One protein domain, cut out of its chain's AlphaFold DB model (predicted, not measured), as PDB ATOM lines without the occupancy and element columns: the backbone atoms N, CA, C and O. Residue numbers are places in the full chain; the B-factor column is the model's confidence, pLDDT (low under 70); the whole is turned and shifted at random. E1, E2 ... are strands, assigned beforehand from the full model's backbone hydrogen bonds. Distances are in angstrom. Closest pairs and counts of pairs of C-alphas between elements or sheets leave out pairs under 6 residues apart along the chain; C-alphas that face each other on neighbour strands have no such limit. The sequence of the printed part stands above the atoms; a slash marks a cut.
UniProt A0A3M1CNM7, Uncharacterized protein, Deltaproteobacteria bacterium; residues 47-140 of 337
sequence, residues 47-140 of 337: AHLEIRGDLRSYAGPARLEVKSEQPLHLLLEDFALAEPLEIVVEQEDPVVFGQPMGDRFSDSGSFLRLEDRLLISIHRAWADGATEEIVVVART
ATOM      1  N   ALA A  47      21.492   2.597 218.851       91.12
ATOM      2  CA  ALA A  47      21.277   1.962 220.142       91.12
ATOM      3  C   ALA A  47      21.307   0.439 220.036       91.12
ATOM      4  O   ALA A  47      20.795  -0.147 219.087       91.12
ATOM      5  N   HIS A  48      21.880  -0.191 221.052       92.25
ATOM      6  CA  HIS A  48      21.749  -1.616 221.318       92.25
ATOM      7  C   HIS A  48      20.824  -1.810 222.513       92.25
ATOM      8  O   HIS A  48      20.931  -1.087 223.510       92.25
ATOM      9  N   LEU A  49      19.926  -2.779 222.401       89.62
ATOM     10  CA  LEU A  49      18.958  -3.141 223.421       89.62
ATOM     11  C   LEU A  49      19.127  -4.608 223.796       89.62
ATOM     12  O   LEU A  49      19.134  -5.482 222.929       89.62
ATOM     13  N   GLU A  50      19.168  -4.866 225.096       90.94
ATOM     14  CA  GLU A  50      18.999  -6.195 225.667       90.94
ATOM     15  C   GLU A  50      17.802  -6.220 226.608       90.94
ATOM     16  O   GLU A  50      17.665  -5.365 227.481       90.94
ATOM     17  N   ILE A  51      16.949  -7.222 226.438       85.31
ATOM     18  CA  ILE A  51      15.808  -7.493 227.303       85.31
ATOM     19  C   ILE A  51      15.922  -8.928 227.772       85.31
ATOM     20  O   ILE A  51      16.087  -9.847 226.963       85.31
ATOM     21  N   ARG A  52      15.841  -9.111 229.085       88.62
ATOM     22  CA  ARG A  52      15.858 -10.413 229.742       88.62
ATOM     23  C   ARG A  52      14.760 -10.424 230.785       88.62
ATOM     24  O   ARG A  52      14.873  -9.749 231.801       88.62
ATOM     25  N   GLY A  53      13.707 -11.188 230.565       83.19
ATOM     26  CA  GLY A  53      12.673 -11.328 231.576       83.19
ATOM     27  C   GLY A  53      11.728 -12.476 231.322       83.19
ATOM     28  O   GLY A  53      11.926 -13.283 230.415       83.19
ATOM     29  N   ASP A  54      10.698 -12.523 232.157       74.06
ATOM     30  CA  ASP A  54       9.708 -13.596 232.170       74.06
ATOM     31  C   ASP A  54       8.797 -13.560 230.935       74.06
ATOM     32  O   ASP A  54       8.285 -14.594 230.511       74.06
ATOM     33  N   LEU A  55       8.593 -12.370 230.359       74.56
ATOM     34  CA  LEU A  55       7.689 -12.157 229.229       74.56
ATOM     35  C   LEU A  55       8.370 -12.399 227.882       74.56
ATOM     36  O   LEU A  55       7.752 -12.952 226.977       74.56
ATOM     37  N   ARG A  56       9.635 -11.985 227.736       73.25
ATOM     38  CA  ARG A  56      10.401 -12.156 226.498       73.25
ATOM     39  C   ARG A  56      11.902 -11.998 226.706       73.25
ATOM     40  O   ARG A  56      12.391 -11.581 227.756       73.25
ATOM     41  N   SER A  57      12.645 -12.303 225.649       77.81
ATOM     42  CA  SER A  57      14.069 -12.004 225.541       77.81
ATOM     43  C   SER A  57      14.375 -11.387 224.182       77.81
ATOM     44  O   SER A  57      13.911 -11.880 223.157       77.81
ATOM     45  N   TYR A  58      15.174 -10.325 224.172       79.19
ATOM     46  CA  TYR A  58      15.621  -9.653 222.953       79.19
ATOM     47  C   TYR A  58      17.067  -9.192 223.113       79.19
ATOM     48  O   TYR A  58      17.474  -8.779 224.194       79.19
ATOM     49  N   ALA A  59      17.845  -9.259 222.038       81.81
ATOM     50  CA  ALA A  59      19.177  -8.676 221.977       81.81
ATOM     51  C   ALA A  59      19.454  -8.236 220.540       81.81
ATOM     52  O   ALA A  59      19.382  -9.060 219.618       81.81
ATOM     53  N   GLY A  60      19.757  -6.955 220.350       83.81
ATOM     54  CA  GLY A  60      20.052  -6.419 219.028       83.81
ATOM     55  C   GLY A  60      19.925  -4.900 218.926       83.81
ATOM     56  O   GLY A  60      19.761  -4.210 219.936       83.81
ATOM     57  N   PRO A  61      19.990  -4.367 217.695       86.06
ATOM     58  CA  PRO A  61      19.829  -2.948 217.450       86.06
ATOM     59  C   PRO A  61      18.424  -2.492 217.846       86.06
ATOM     60  O   PRO A  61      17.443  -3.207 217.674       86.06
ATOM     61  N   ALA A  62      18.315  -1.265 218.328       85.81
ATOM     62  CA  ALA A  62      17.048  -0.609 218.599       85.81
ATOM     63  C   ALA A  62      17.100   0.833 218.110       85.81
ATOM     64  O   ALA A  62      18.168   1.448 218.028       85.81
ATOM     65  N   ARG A  63      15.936   1.390 217.799       83.31
ATOM     66  CA  ARG A  63      15.791   2.812 217.529       83.31
ATOM     67  C   ARG A  63      15.387   3.513 218.817       83.31
ATOM     68  O   ARG A  63      14.414   3.142 219.463       83.31
ATOM     69  N   LEU A  64      16.137   4.552 219.162       86.38
ATOM     70  CA  LEU A  64      15.853   5.400 220.309       86.38
ATOM     71  C   LEU A  64      15.445   6.789 219.820       86.38
ATOM     72  O   LEU A  64      16.177   7.419 219.058       86.38
ATOM     73  N   GLU A  65      14.289   7.268 220.264       87.06
ATOM     74  CA  GLU A  65      13.791   8.607 219.965       87.06
ATOM     75  C   GLU A  65      13.550   9.384 221.261       87.06
ATOM     76  O   GLU A  65      12.894   8.895 222.178       87.06
ATOM     77  N   VAL A  66      14.043  10.622 221.322       87.38
ATOM     78  CA  VAL A  66      13.765  11.537 222.434       87.38
ATOM     79  C   VAL A  66      12.495  12.328 222.120       87.38
ATOM     80  O   VAL A  66      12.472  13.118 221.178       87.38
ATOM     81  N   LYS A  67      11.427  12.129 222.901       88.12
ATOM     82  CA  LYS A  67      10.141  12.840 222.736       88.12
ATOM     83  C   LYS A  67      10.069  14.146 223.515       88.12
ATOM     84  O   LYS A  67       9.437  15.099 223.068       88.12
ATOM     85  N   SER A  68      10.693  14.178 224.682       88.81
ATOM     86  CA  SER A  68      10.773  15.335 225.571       88.81
ATOM     87  C   SER A  68      12.066  15.239 226.364       88.81
ATOM     88  O   SER A  68      12.493  14.137 226.690       88.81
ATOM     89  N   GLU A  69      12.670  16.379 226.686       87.69
ATOM     90  CA  GLU A  69      13.871  16.460 227.529       87.69
ATOM     91  C   GLU A  69      13.535  16.734 229.006       87.69
ATOM     92  O   GLU A  69      14.380  16.517 229.867       87.69
ATOM     93  N   GLN A  70      12.331  17.240 229.325       87.31
ATOM     94  CA  GLN A  70      11.938  17.595 230.699       87.31
ATOM     95  C   GLN A  70      10.443  17.314 230.983       87.31
ATOM     96  O   GLN A  70       9.599  18.142 230.630       87.31
ATOM     97  N   PRO A  71      10.097  16.191 231.647       87.31
ATOM     98  CA  PRO A  71      10.990  15.074 231.982       87.31
ATOM     99  C   PRO A  71      11.503  14.379 230.711       87.31
ATOM    100  O   PRO A  71      10.985  14.617 229.612       87.31
ATOM    101  N   LEU A  72      12.556  13.570 230.835       90.12
ATOM    102  CA  LEU A  72      13.140  12.880 229.690       90.12
ATOM    103  C   LEU A  72      12.225  11.714 229.295       90.12
ATOM    104  O   LEU A  72      12.128  10.726 230.020       90.12
ATOM    105  N   HIS A  73      11.559  11.840 228.147       89.94
ATOM    106  CA  HIS A  73      10.742  10.784 227.549       89.94
ATOM    107  C   HIS A  73      11.493  10.170 226.378       89.94
ATOM    108  O   HIS A  73      11.783  10.851 225.388       89.94
ATOM    109  N   LEU A  74      11.763   8.877 226.477       89.19
ATOM    110  CA  LEU A  74      12.426   8.096 225.449       89.19
ATOM    111  C   LEU A  74      11.454   7.052 224.908       89.19
ATOM    112  O   LEU A  74      10.846   6.314 225.679       89.19
ATOM    113  N   LEU A  75      11.338   6.970 223.584       86.88
ATOM    114  CA  LEU A  75      10.717   5.830 222.922       86.88
ATOM    115  C   LEU A  75      11.801   4.907 222.391       86.88
ATOM    116  O   LEU A  75      12.641   5.317 221.588       86.88
ATOM    117  N   LEU A  76      11.747   3.664 222.843       81.94
ATOM    118  CA  LEU A  76      12.625   2.589 222.437       81.94
ATOM    119  C   LEU A  76      11.842   1.627 221.547       81.94
ATOM    120  O   LEU A  76      11.014   0.849 222.010       81.94
ATOM    121  N   GLU A  77      12.095   1.696 220.250       76.94
ATOM    122  CA  GLU A  77      11.563   0.757 219.271       76.94
ATOM    123  C   GLU A  77      12.606  -0.343 219.077       76.94
ATOM    124  O   GLU A  77      13.660  -0.123 218.472       76.94
ATOM    125  N   ASP A  78      12.340  -1.524 219.630       71.56
ATOM    126  CA  ASP A  78      13.100  -2.706 219.253       71.56
ATOM    127  C   ASP A  78      12.590  -3.234 217.918       71.56
ATOM    128  O   ASP A  78      11.399  -3.173 217.612       71.56
ATOM    129  N   PHE A  79      13.502  -3.736 217.091       64.31
ATOM    130  CA  PHE A  79      13.137  -4.274 215.788       64.31
ATOM    131  C   PHE A  79      12.568  -5.703 215.907       64.31
ATOM    132  O   PHE A  79      12.815  -6.535 215.041       64.31
ATOM    133  N   ALA A  80      11.843  -6.032 216.974       53.50
ATOM    134  CA  ALA A  80      11.031  -7.245 217.075       53.50
ATOM    135  C   ALA A  80       9.569  -6.944 217.460       53.50
ATOM    136  O   ALA A  80       8.699  -7.773 217.211       53.50
ATOM    137  N   LEU A  81       9.278  -5.768 218.025       54.41
ATOM    138  CA  LEU A  81       7.947  -5.362 218.466       54.41
ATOM    139  C   LEU A  81       7.201  -4.479 217.469       54.41
ATOM    140  O   LEU A  81       7.772  -3.697 216.713       54.41
ATOM    141  N   ALA A  82       5.872  -4.543 217.566       44.72
ATOM    142  CA  ALA A  82       4.972  -3.589 216.928       44.72
ATOM    143  C   ALA A  82       4.862  -2.264 217.708       44.72
ATOM    144  O   ALA A  82       4.639  -1.216 217.097       44.72
ATOM    145  N   GLU A  83       4.997  -2.283 219.040       57.12
ATOM    146  CA  GLU A  83       4.822  -1.104 219.896       57.12
ATOM    147  C   GLU A  83       6.129  -0.692 220.586       57.12
ATOM    148  O   GLU A  83       6.733  -1.512 221.277       57.12
ATOM    149  N   PRO A  84       6.571   0.571 220.426       70.31
ATOM    150  CA  PRO A  84       7.734   1.081 221.137       70.31
ATOM    151  C   PRO A  84       7.525   1.075 222.651       70.31
ATOM    152  O   PRO A  84       6.460   1.438 223.148       70.31
ATOM    153  N   LEU A  85       8.581   0.738 223.379       78.38
ATOM    154  CA  LEU A  85       8.634   0.807 224.829       78.38
ATOM    155  C   LEU A  85       8.928   2.247 225.263       78.38
ATOM    156  O   LEU A  85       9.925   2.839 224.847       78.38
ATOM    157  N   GLU A  86       8.069   2.819 226.105       87.00
ATOM    158  CA  GLU A  86       8.298   4.142 226.685       87.00
ATOM    159  C   GLU A  86       9.124   4.037 227.977       87.00
ATOM    160  O   GLU A  86       8.856   3.205 228.851       87.00
ATOM    161  N   ILE A  87      10.141   4.895 228.085       89.12
ATOM    162  CA  ILE A  87      10.961   5.097 229.281       89.12
ATOM    163  C   ILE A  87      10.842   6.565 229.677       89.12
ATOM    164  O   ILE A  87      11.134   7.457 228.877       89.12
ATOM    165  N   VAL A  88      10.460   6.812 230.928       91.94
ATOM    166  CA  VAL A  88      10.367   8.160 231.496       91.94
ATOM    167  C   VAL A  88      11.391   8.300 232.612       91.94
ATOM    168  O   VAL A  88      11.366   7.538 233.578       91.94
ATOM    169  N   VAL A  89      12.277   9.288 232.502       93.25
ATOM    170  CA  VAL A  89      13.223   9.666 233.560       93.25
ATOM    171  C   VAL A  89      12.818  11.040 234.080       93.25
ATOM    172  O   VAL A  89      12.950  12.055 233.392       93.25
ATOM    173  N   GLU A  90      12.274  11.068 235.294       93.31
ATOM    174  CA  GLU A  90      11.806  12.294 235.948       93.31
ATOM    175  C   GLU A  90      12.970  13.104 236.521       93.31
ATOM    176  O   GLU A  90      12.951  14.336 236.498       93.31
ATOM    177  N   GLN A  91      13.993  12.407 237.015       91.12
ATOM    178  CA  GLN A  91      15.192  13.003 237.584       91.12
ATOM    179  C   GLN A  91      16.406  12.125 237.271       91.12
ATOM    180  O   GLN A  91      16.334  10.905 237.393       91.12
ATOM    181  N   GLU A  92      17.518  12.738 236.862       90.06
ATOM    182  CA  GLU A  92      18.754  12.018 236.516       90.06
ATOM    183  C   GLU A  92      19.688  11.823 237.730       90.06
ATOM    184  O   GLU A  92      20.460  10.868 237.759       90.06
ATOM    185  N   ASP A  93      19.612  12.694 238.747       87.88
ATOM    186  CA  ASP A  93      20.425  12.611 239.972       87.88
ATOM    187  C   ASP A  93      19.666  13.132 241.223       87.88
ATOM    188  O   ASP A  93      19.410  14.340 241.325       87.88
ATOM    189  N   PRO A  94      19.275  12.259 242.178       88.06
ATOM    190  CA  PRO A  94      19.277  10.800 242.052       88.06
ATOM    191  C   PRO A  94      18.321  10.341 240.945       88.06
ATOM    192  O   PRO A  94      17.338  11.019 240.646       88.06
ATOM    193  N   VAL A  95      18.600   9.177 240.360       93.69
ATOM    194  CA  VAL A  95      17.773   8.618 239.285       93.69
ATOM    195  C   VAL A  95      16.372   8.298 239.806       93.69
ATOM    196  O   VAL A  95      16.216   7.510 240.740       93.69
ATOM    197  N   VAL A  96      15.356   8.882 239.173       92.88
ATOM    198  CA  VAL A  96      13.939   8.589 239.412       92.88
ATOM    199  C   VAL A  96      13.283   8.279 238.074       92.88
ATOM    200  O   VAL A  96      13.207   9.139 237.193       92.88
ATOM    201  N   PHE A  97      12.812   7.042 237.928       92.69
ATOM    202  CA  PHE A  97      12.001   6.633 236.786       92.69
ATOM    203  C   PHE A  97      10.533   6.970 237.046       92.69
ATOM    204  O   PHE A  97      10.013   6.727 238.137       92.69
ATOM    205  N   GLY A  98       9.884   7.536 236.034       86.75
ATOM    206  CA  GLY A  98       8.446   7.764 236.024       86.75
ATOM    207  C   GLY A  98       7.688   6.529 235.540       86.75
ATOM    208  O   GLY A  98       8.271   5.543 235.094       86.75
ATOM    209  N   GLN A  99       6.361   6.604 235.593       81.69
ATOM    210  CA  GLN A  99       5.474   5.616 234.978       81.69
ATOM    211  C   GLN A  99       4.782   6.249 233.766       81.69
ATOM    212  O   GLN A  99       4.126   7.284 233.931       81.69
ATOM    213  N   PRO A 100       4.879   5.654 232.563       72.56
ATOM    214  CA  PRO A 100       4.059   6.074 231.435       72.56
ATOM    215  C   PRO A 100       2.564   5.986 231.776       72.56
ATOM    216  O   PRO A 100       2.121   5.169 232.591       72.56
ATOM    217  N   MET A 101       1.753   6.859 231.178       63.31
ATOM    218  CA  MET A 101       0.326   6.917 231.496       63.31
ATOM    219  C   MET A 101      -0.404   5.637 231.067       63.31
ATOM    220  O   MET A 101      -0.535   5.364 229.880       63.31
ATOM    221  N   GLY A 102      -1.011   4.939 232.030       64.31
ATOM    222  CA  GLY A 102      -1.883   3.787 231.769       64.31
ATOM    223  C   GLY A 102      -1.232   2.426 232.004       64.31
ATOM    224  O   GLY A 102      -1.947   1.422 232.028       64.31
ATOM    225  N   ASP A 103       0.071   2.404 232.273       66.88
ATOM    226  CA  ASP A 103       0.815   1.177 232.518       66.88
ATOM    227  C   ASP A 103       0.734   0.702 233.976       66.88
ATOM    228  O   ASP A 103       0.546   1.475 234.916       66.88
ATOM    229  N   ARG A 104       0.839  -0.621 234.168       76.12
ATOM    230  CA  ARG A 104       0.746  -1.301 235.476       76.12
ATOM    231  C   ARG A 104       2.071  -1.931 235.907       76.12
ATOM    232  O   ARG A 104       2.073  -3.016 236.492       76.12
ATOM    233  N   PHE A 105       3.181  -1.272 235.601       85.56
ATOM    234  CA  PHE A 105       4.513  -1.692 236.026       85.56
ATOM    235  C   PHE A 105       5.203  -0.607 236.849       85.56
ATOM    236  O   PHE A 105       4.835   0.566 236.799       85.56
ATOM    237  N   SER A 106       6.216  -0.997 237.614       88.81
ATOM    238  CA  SER A 106       7.157  -0.084 238.261       88.81
ATOM    239  C   SER A 106       8.552  -0.285 237.690       88.81
ATOM    240  O   SER A 106       9.033  -1.419 237.665       88.81
ATOM    241  N   ASP A 107       9.193   0.818 237.314       92.56
ATOM    242  CA  ASP A 107      10.567   0.843 236.825       92.56
ATOM    243  C   ASP A 107      11.527   1.310 237.925       92.56
ATOM    244  O   ASP A 107      11.242   2.220 238.704       92.56
ATOM    245  N   SER A 108      12.685   0.664 237.993       93.44
ATOM    246  CA  SER A 108      13.787   1.006 238.896       93.44
ATOM    247  C   SER A 108      15.117   0.718 238.210       93.44
ATOM    248  O   SER A 108      15.140  -0.037 237.249       93.44
ATOM    249  N   GLY A 109      16.233   1.280 238.675       95.00
ATOM    250  CA  GLY A 109      17.550   0.946 238.127       95.00
ATOM    251  C   GLY A 109      18.487   2.140 238.054       95.00
ATOM    252  O   GLY A 109      18.527   2.957 238.974       95.00
ATOM    253  N   SER A 110      19.249   2.236 236.968       95.38
ATOM    254  CA  SER A 110      20.257   3.275 236.776       95.38
ATOM    255  C   SER A 110      20.134   3.955 235.424       95.38
ATOM    256  O   SER A 110      19.859   3.317 234.408       95.38
ATOM    257  N   PHE A 111      20.439   5.243 235.422       95.25
ATOM    258  CA  PHE A 111      20.512   6.080 234.242       95.25
ATOM    259  C   PHE A 111      21.835   6.843 234.271       95.25
ATOM    260  O   PHE A 111      22.218   7.391 235.305       95.25
ATOM    261  N   LEU A 112      22.542   6.863 233.145       94.25
ATOM    262  CA  LEU A 112      23.760   7.643 232.973       94.25
ATOM    263  C   LEU A 112      23.759   8.298 231.594       94.25
ATOM    264  O   LEU A 112      23.789   7.619 230.565       94.25
ATOM    265  N   ARG A 113      23.790   9.631 231.588       90.56
ATOM    266  CA  ARG A 113      23.959  10.452 230.391       90.56
ATOM    267  C   ARG A 113      25.364  11.044 230.376       90.56
ATOM    268  O   ARG A 113      25.777  11.731 231.305       90.56
ATOM    269  N   LEU A 114      26.099  10.750 229.313       90.38
ATOM    270  CA  LEU A 114      27.390  11.343 228.976       90.38
ATOM    271  C   LEU A 114      27.229  12.180 227.697       90.38
ATOM    272  O   LEU A 114      26.169  12.176 227.075       90.38
ATOM    273  N   GLU A 115      28.280  12.894 227.294       87.75
ATOM    274  CA  GLU A 115      28.250  13.791 226.127       87.75
ATOM    275  C   GLU A 115      27.807  13.084 224.829       87.75
ATOM    276  O   GLU A 115      26.965  13.604 224.101       87.75
ATOM    277  N   ASP A 116      28.318  11.876 224.566       89.75
ATOM    278  CA  ASP A 116      28.070  11.098 223.341       89.75
ATOM    279  C   ASP A 116      27.308   9.782 223.582       89.75
ATOM    280  O   ASP A 116      27.107   8.999 222.646       89.75
ATOM    281  N   ARG A 117      26.920   9.501 224.833       92.81
ATOM    282  CA  ARG A 117      26.402   8.192 225.253       92.81
ATOM    283  C   ARG A 117      25.279   8.290 226.265       92.81
ATOM    284  O   ARG A 117      25.284   9.132 227.157       92.81
ATOM    285  N   LEU A 118      24.376   7.331 226.167       93.25
ATOM    286  CA  LEU A 118      23.277   7.110 227.085       93.25
ATOM    287  C   LEU A 118      23.298   5.641 227.506       93.25
ATOM    288  O   LEU A 118      23.318   4.749 226.657       93.25
ATOM    289  N   LEU A 119      23.315   5.398 228.811       95.69
ATOM    290  CA  LEU A 119      23.249   4.064 229.395       95.69
ATOM    291  C   LEU A 119      22.033   4.008 230.310       95.69
ATOM    292  O   LEU A 119      21.916   4.799 231.247       95.69
ATOM    293  N   ILE A 120      21.138   3.069 230.033       95.31
ATOM    294  CA  ILE A 120      19.932   2.850 230.823       95.31
ATOM    295  C   ILE A 120      19.905   1.384 231.223       95.31
ATOM    296  O   ILE A 120      20.052   0.511 230.375       95.31
ATOM    297  N   SER A 121      19.714   1.119 232.508       96.88
ATOM    298  CA  SER A 121      19.412  -0.210 233.026       96.88
ATOM    299  C   SER A 121      18.154  -0.095 233.868       96.88
ATOM    300  O   SER A 121      18.137   0.658 234.843       96.88
ATOM    301  N   ILE A 122      17.102  -0.795 233.456       95.25
ATOM    302  CA  ILE A 122      15.795  -0.800 234.107       95.25
ATOM    303  C   ILE A 122      15.493  -2.220 234.557       95.25
ATOM    304  O   ILE A 122      15.561  -3.160 233.775       95.25
ATOM    305  N   HIS A 123      15.107  -2.359 235.815       95.19
ATOM    306  CA  HIS A 123      14.360  -3.490 236.319       95.19
ATOM    307  C   HIS A 123      12.885  -3.097 236.394       95.19
ATOM    308  O   HIS A 123      12.498  -2.250 237.210       95.19
ATOM    309  N   ARG A 124      12.090  -3.704 235.516       91.75
ATOM    310  CA  ARG A 124      10.649  -3.514 235.399       91.75
ATOM    311  C   ARG A 124       9.928  -4.660 236.093       91.75
ATOM    312  O   ARG A 124      10.214  -5.825 235.826       91.75
ATOM    313  N   ALA A 125       8.982  -4.327 236.963       90.38
ATOM    314  CA  ALA A 125       8.160  -5.301 237.678       90.38
ATOM    315  C   ALA A 125       6.669  -5.014 237.471       90.38
ATOM    316  O   ALA A 125       6.227  -3.873 237.632       90.38
ATOM    317  N   TRP A 126       5.892  -6.047 237.148       88.81
ATOM    318  CA  TRP A 126       4.440  -5.965 236.981       88.81
ATOM    319  C   TRP A 126       3.695  -6.400 238.245       88.81
ATOM    320  O   TRP A 126       4.218  -7.103 239.110       88.81
ATOM    321  N   ALA A 127       2.429  -5.993 238.353       85.69
ATOM    322  CA  ALA A 127       1.579  -6.316 239.502       85.69
ATOM    323  C   ALA A 127       1.296  -7.824 239.680       85.69
ATOM    324  O   ALA A 127       0.922  -8.247 240.774       85.69
ATOM    325  N   ASP A 128       1.439  -8.622 238.622       86.88
ATOM    326  CA  ASP A 128       1.292 -10.083 238.637       86.88
ATOM    327  C   ASP A 128       2.580 -10.824 239.043       86.88
ATOM    328  O   ASP A 128       2.558 -12.044 239.202       86.88
ATOM    329  N   GLY A 129       3.672 -10.090 239.279       86.00
ATOM    330  CA  GLY A 129       4.959 -10.625 239.712       86.00
ATOM    331  C   GLY A 129       5.928 -10.959 238.580       86.00
ATOM    332  O   GLY A 129       7.042 -11.375 238.887       86.00
ATOM    333  N   ALA A 130       5.546 -10.763 237.312       86.62
ATOM    334  CA  ALA A 130       6.486 -10.857 236.198       86.62
ATOM    335  C   ALA A 130       7.548  -9.751 236.286       86.62
ATOM    336  O   ALA A 130       7.291  -8.658 236.810       86.62
ATOM    337  N   THR A 131       8.739 -10.032 235.757       88.25
ATOM    338  CA  THR A 131       9.865  -9.097 235.748       88.25
ATOM    339  C   THR A 131      10.615  -9.073 234.418       88.25
ATOM    340  O   THR A 131      10.686 -10.075 233.708       88.25
ATOM    341  N   GLU A 132      11.202  -7.920 234.096       89.38
ATOM    342  CA  GLU A 132      12.119  -7.723 232.971       89.38
ATOM    343  C   GLU A 132      13.316  -6.870 233.398       89.38
ATOM    344  O   GLU A 132      13.191  -5.890 234.132       89.38
ATOM    345  N   GLU A 133      14.492  -7.239 232.908       93.69
ATOM    346  CA  GLU A 133      15.691  -6.416 232.875       93.69
ATOM    347  C   GLU A 133      15.850  -5.855 231.460       93.69
ATOM    348  O   GLU A 133      15.915  -6.611 230.491       93.69
ATOM    349  N   ILE A 134      15.909  -4.531 231.345       92.62
ATOM    350  CA  ILE A 134      16.049  -3.795 230.089       92.62
ATOM    351  C   ILE A 134      17.353  -3.006 230.163       92.62
ATOM    352  O   ILE A 134      17.522  -2.156 231.038       92.62
ATOM    353  N   VAL A 135      18.268  -3.256 229.232       95.00
ATOM    354  CA  VAL A 135      19.541  -2.541 229.120       95.00
ATOM    355  C   VAL A 135      19.616  -1.861 227.762       95.00
ATOM    356  O   VAL A 135      19.552  -2.517 226.725       95.00
ATOM    357  N   VAL A 136      19.784  -0.540 227.770       94.25
ATOM    358  CA  VAL A 136      19.975   0.282 226.573       94.25
ATOM    359  C   VAL A 136      21.370   0.879 226.606       94.25
ATOM    360  O   VAL A 136      21.735   1.583 227.551       94.25
ATOM    361  N   VAL A 137      22.130   0.649 225.539       94.44
ATOM    362  CA  VAL A 137      23.395   1.336 225.273       94.44
ATOM    363  C   VAL A 137      23.225   2.122 223.987       94.44
ATOM    364  O   VAL A 137      23.182   1.539 222.906       94.44
ATOM    365  N   ALA A 138      23.115   3.444 224.092       93.38
ATOM    366  CA  ALA A 138      22.930   4.307 222.934       93.38
ATOM    367  C   ALA A 138      24.072   5.307 222.772       93.38
ATOM    368  O   ALA A 138      24.606   5.850 223.741       93.38
ATOM    369  N   ARG A 139      24.411   5.582 221.514       93.19
ATOM    370  CA  ARG A 139      25.244   6.706 221.100       93.19
ATOM    371  C   ARG A 139      24.341   7.790 220.539       93.19
ATOM    372  O   ARG A 139      23.570   7.543 219.610       93.19
ATOM    373  N   THR A 140      24.439   8.988 221.104       88.50
ATOM    374  CA  THR A 140      23.599  10.143 220.743       88.50
ATOM    375  C   THR A 140      24.147  10.918 219.545       88.50
ATOM    376  O   THR A 140      23.394  11.618 218.878       88.50
TER     377      THR A 140
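What this domain is: This is residues 47 to 140 of the 337 residues of an uncharacterized protein of Deltaproteobacteria bacterium (UniProt A0A3M1CNM7). One antiparallel sheet of eight strands curls back on itself into a nearly closed barrel, with E5, E4 and E3 making one wall and E1, E8, E7 and E6 the facing wall. The long, sharply bent E2 passes from one wall to the other, E3 and E4 run crossed to E7 and E8, and the edge strands E5 and E6 come near each other where the barrel would close. The printed part has 94 residues, with strands E1 to E8 in chain order and no named helix: the class is all strand. The sheet's order is E5, E4, E3, E2, E1, E8, E7, E6. The whole is compact, with a radius of gyration of the C-alphas of 12.5 A and spans of 37 by 27 by 19 A.

How they stand to each other: The sheet is a folded sheet, bent back into two leaves that face each other: E5, residues 95 to 97, E4, residues 85 to 92, and E3, residues 72 to 78, face E1, residues 47 to 53, E8, residues 131 to 139, E7, residues 117 to 126, and E6, residues 105 to 113. E2, residues 57 to 69, is the hinge; it bends by 88 degrees at residue 60. Its pairing is staggered: residues 57 to 62 pair with E1, where N 60 and O 49 are 3.0 A apart, and residues 62 to 69 with E3, where N 65 and O 75 are 2.9 A apart. E1 and E8 are antiparallel at 171 degrees, with N 50 and O 135 at 2.9 A. E8 and E7 form a hairpin, with N 122 and O 134 at 2.8 A, and so do E7 and E6, with N 110 and O 121 at 2.9 A. In the other leaf, N 87 of E4 and O 74 of E3 are within hydrogen-bond range at 2.9 A, and so are N 96 of E5 and O 91 of E4 at 2.9 A. E1 to E5 and E6 to E8 are meanders, each strand the antiparallel neighbour of the one before. The closest C-alphas of E5 and E6 are those of Phe 97 and Asp 107, 6.0 A apart.

Where its parts are: E1 begins at C-alpha 47, (21.277, 1.962, 220.142), and measures 19.5 A. E2 measures 28.5 A, E3 18.8 A, E4 19.1 A and E5 6.6 A. E6, 23.6 A, bends by 59 degrees at residue 109. E7 measures 28.6 A. E8, 26.5 A, ends at C-alpha 139, (25.244, 6.706, 221.100).

The domain as a whole: The two C-alphas farthest apart, those of Glu 115 and Asp 128, are 38.1 A apart. The printed part has no cut and no long link. Its mean pLDDT is 85.5; residues 79 to 83 and 101 to 103 are under 70.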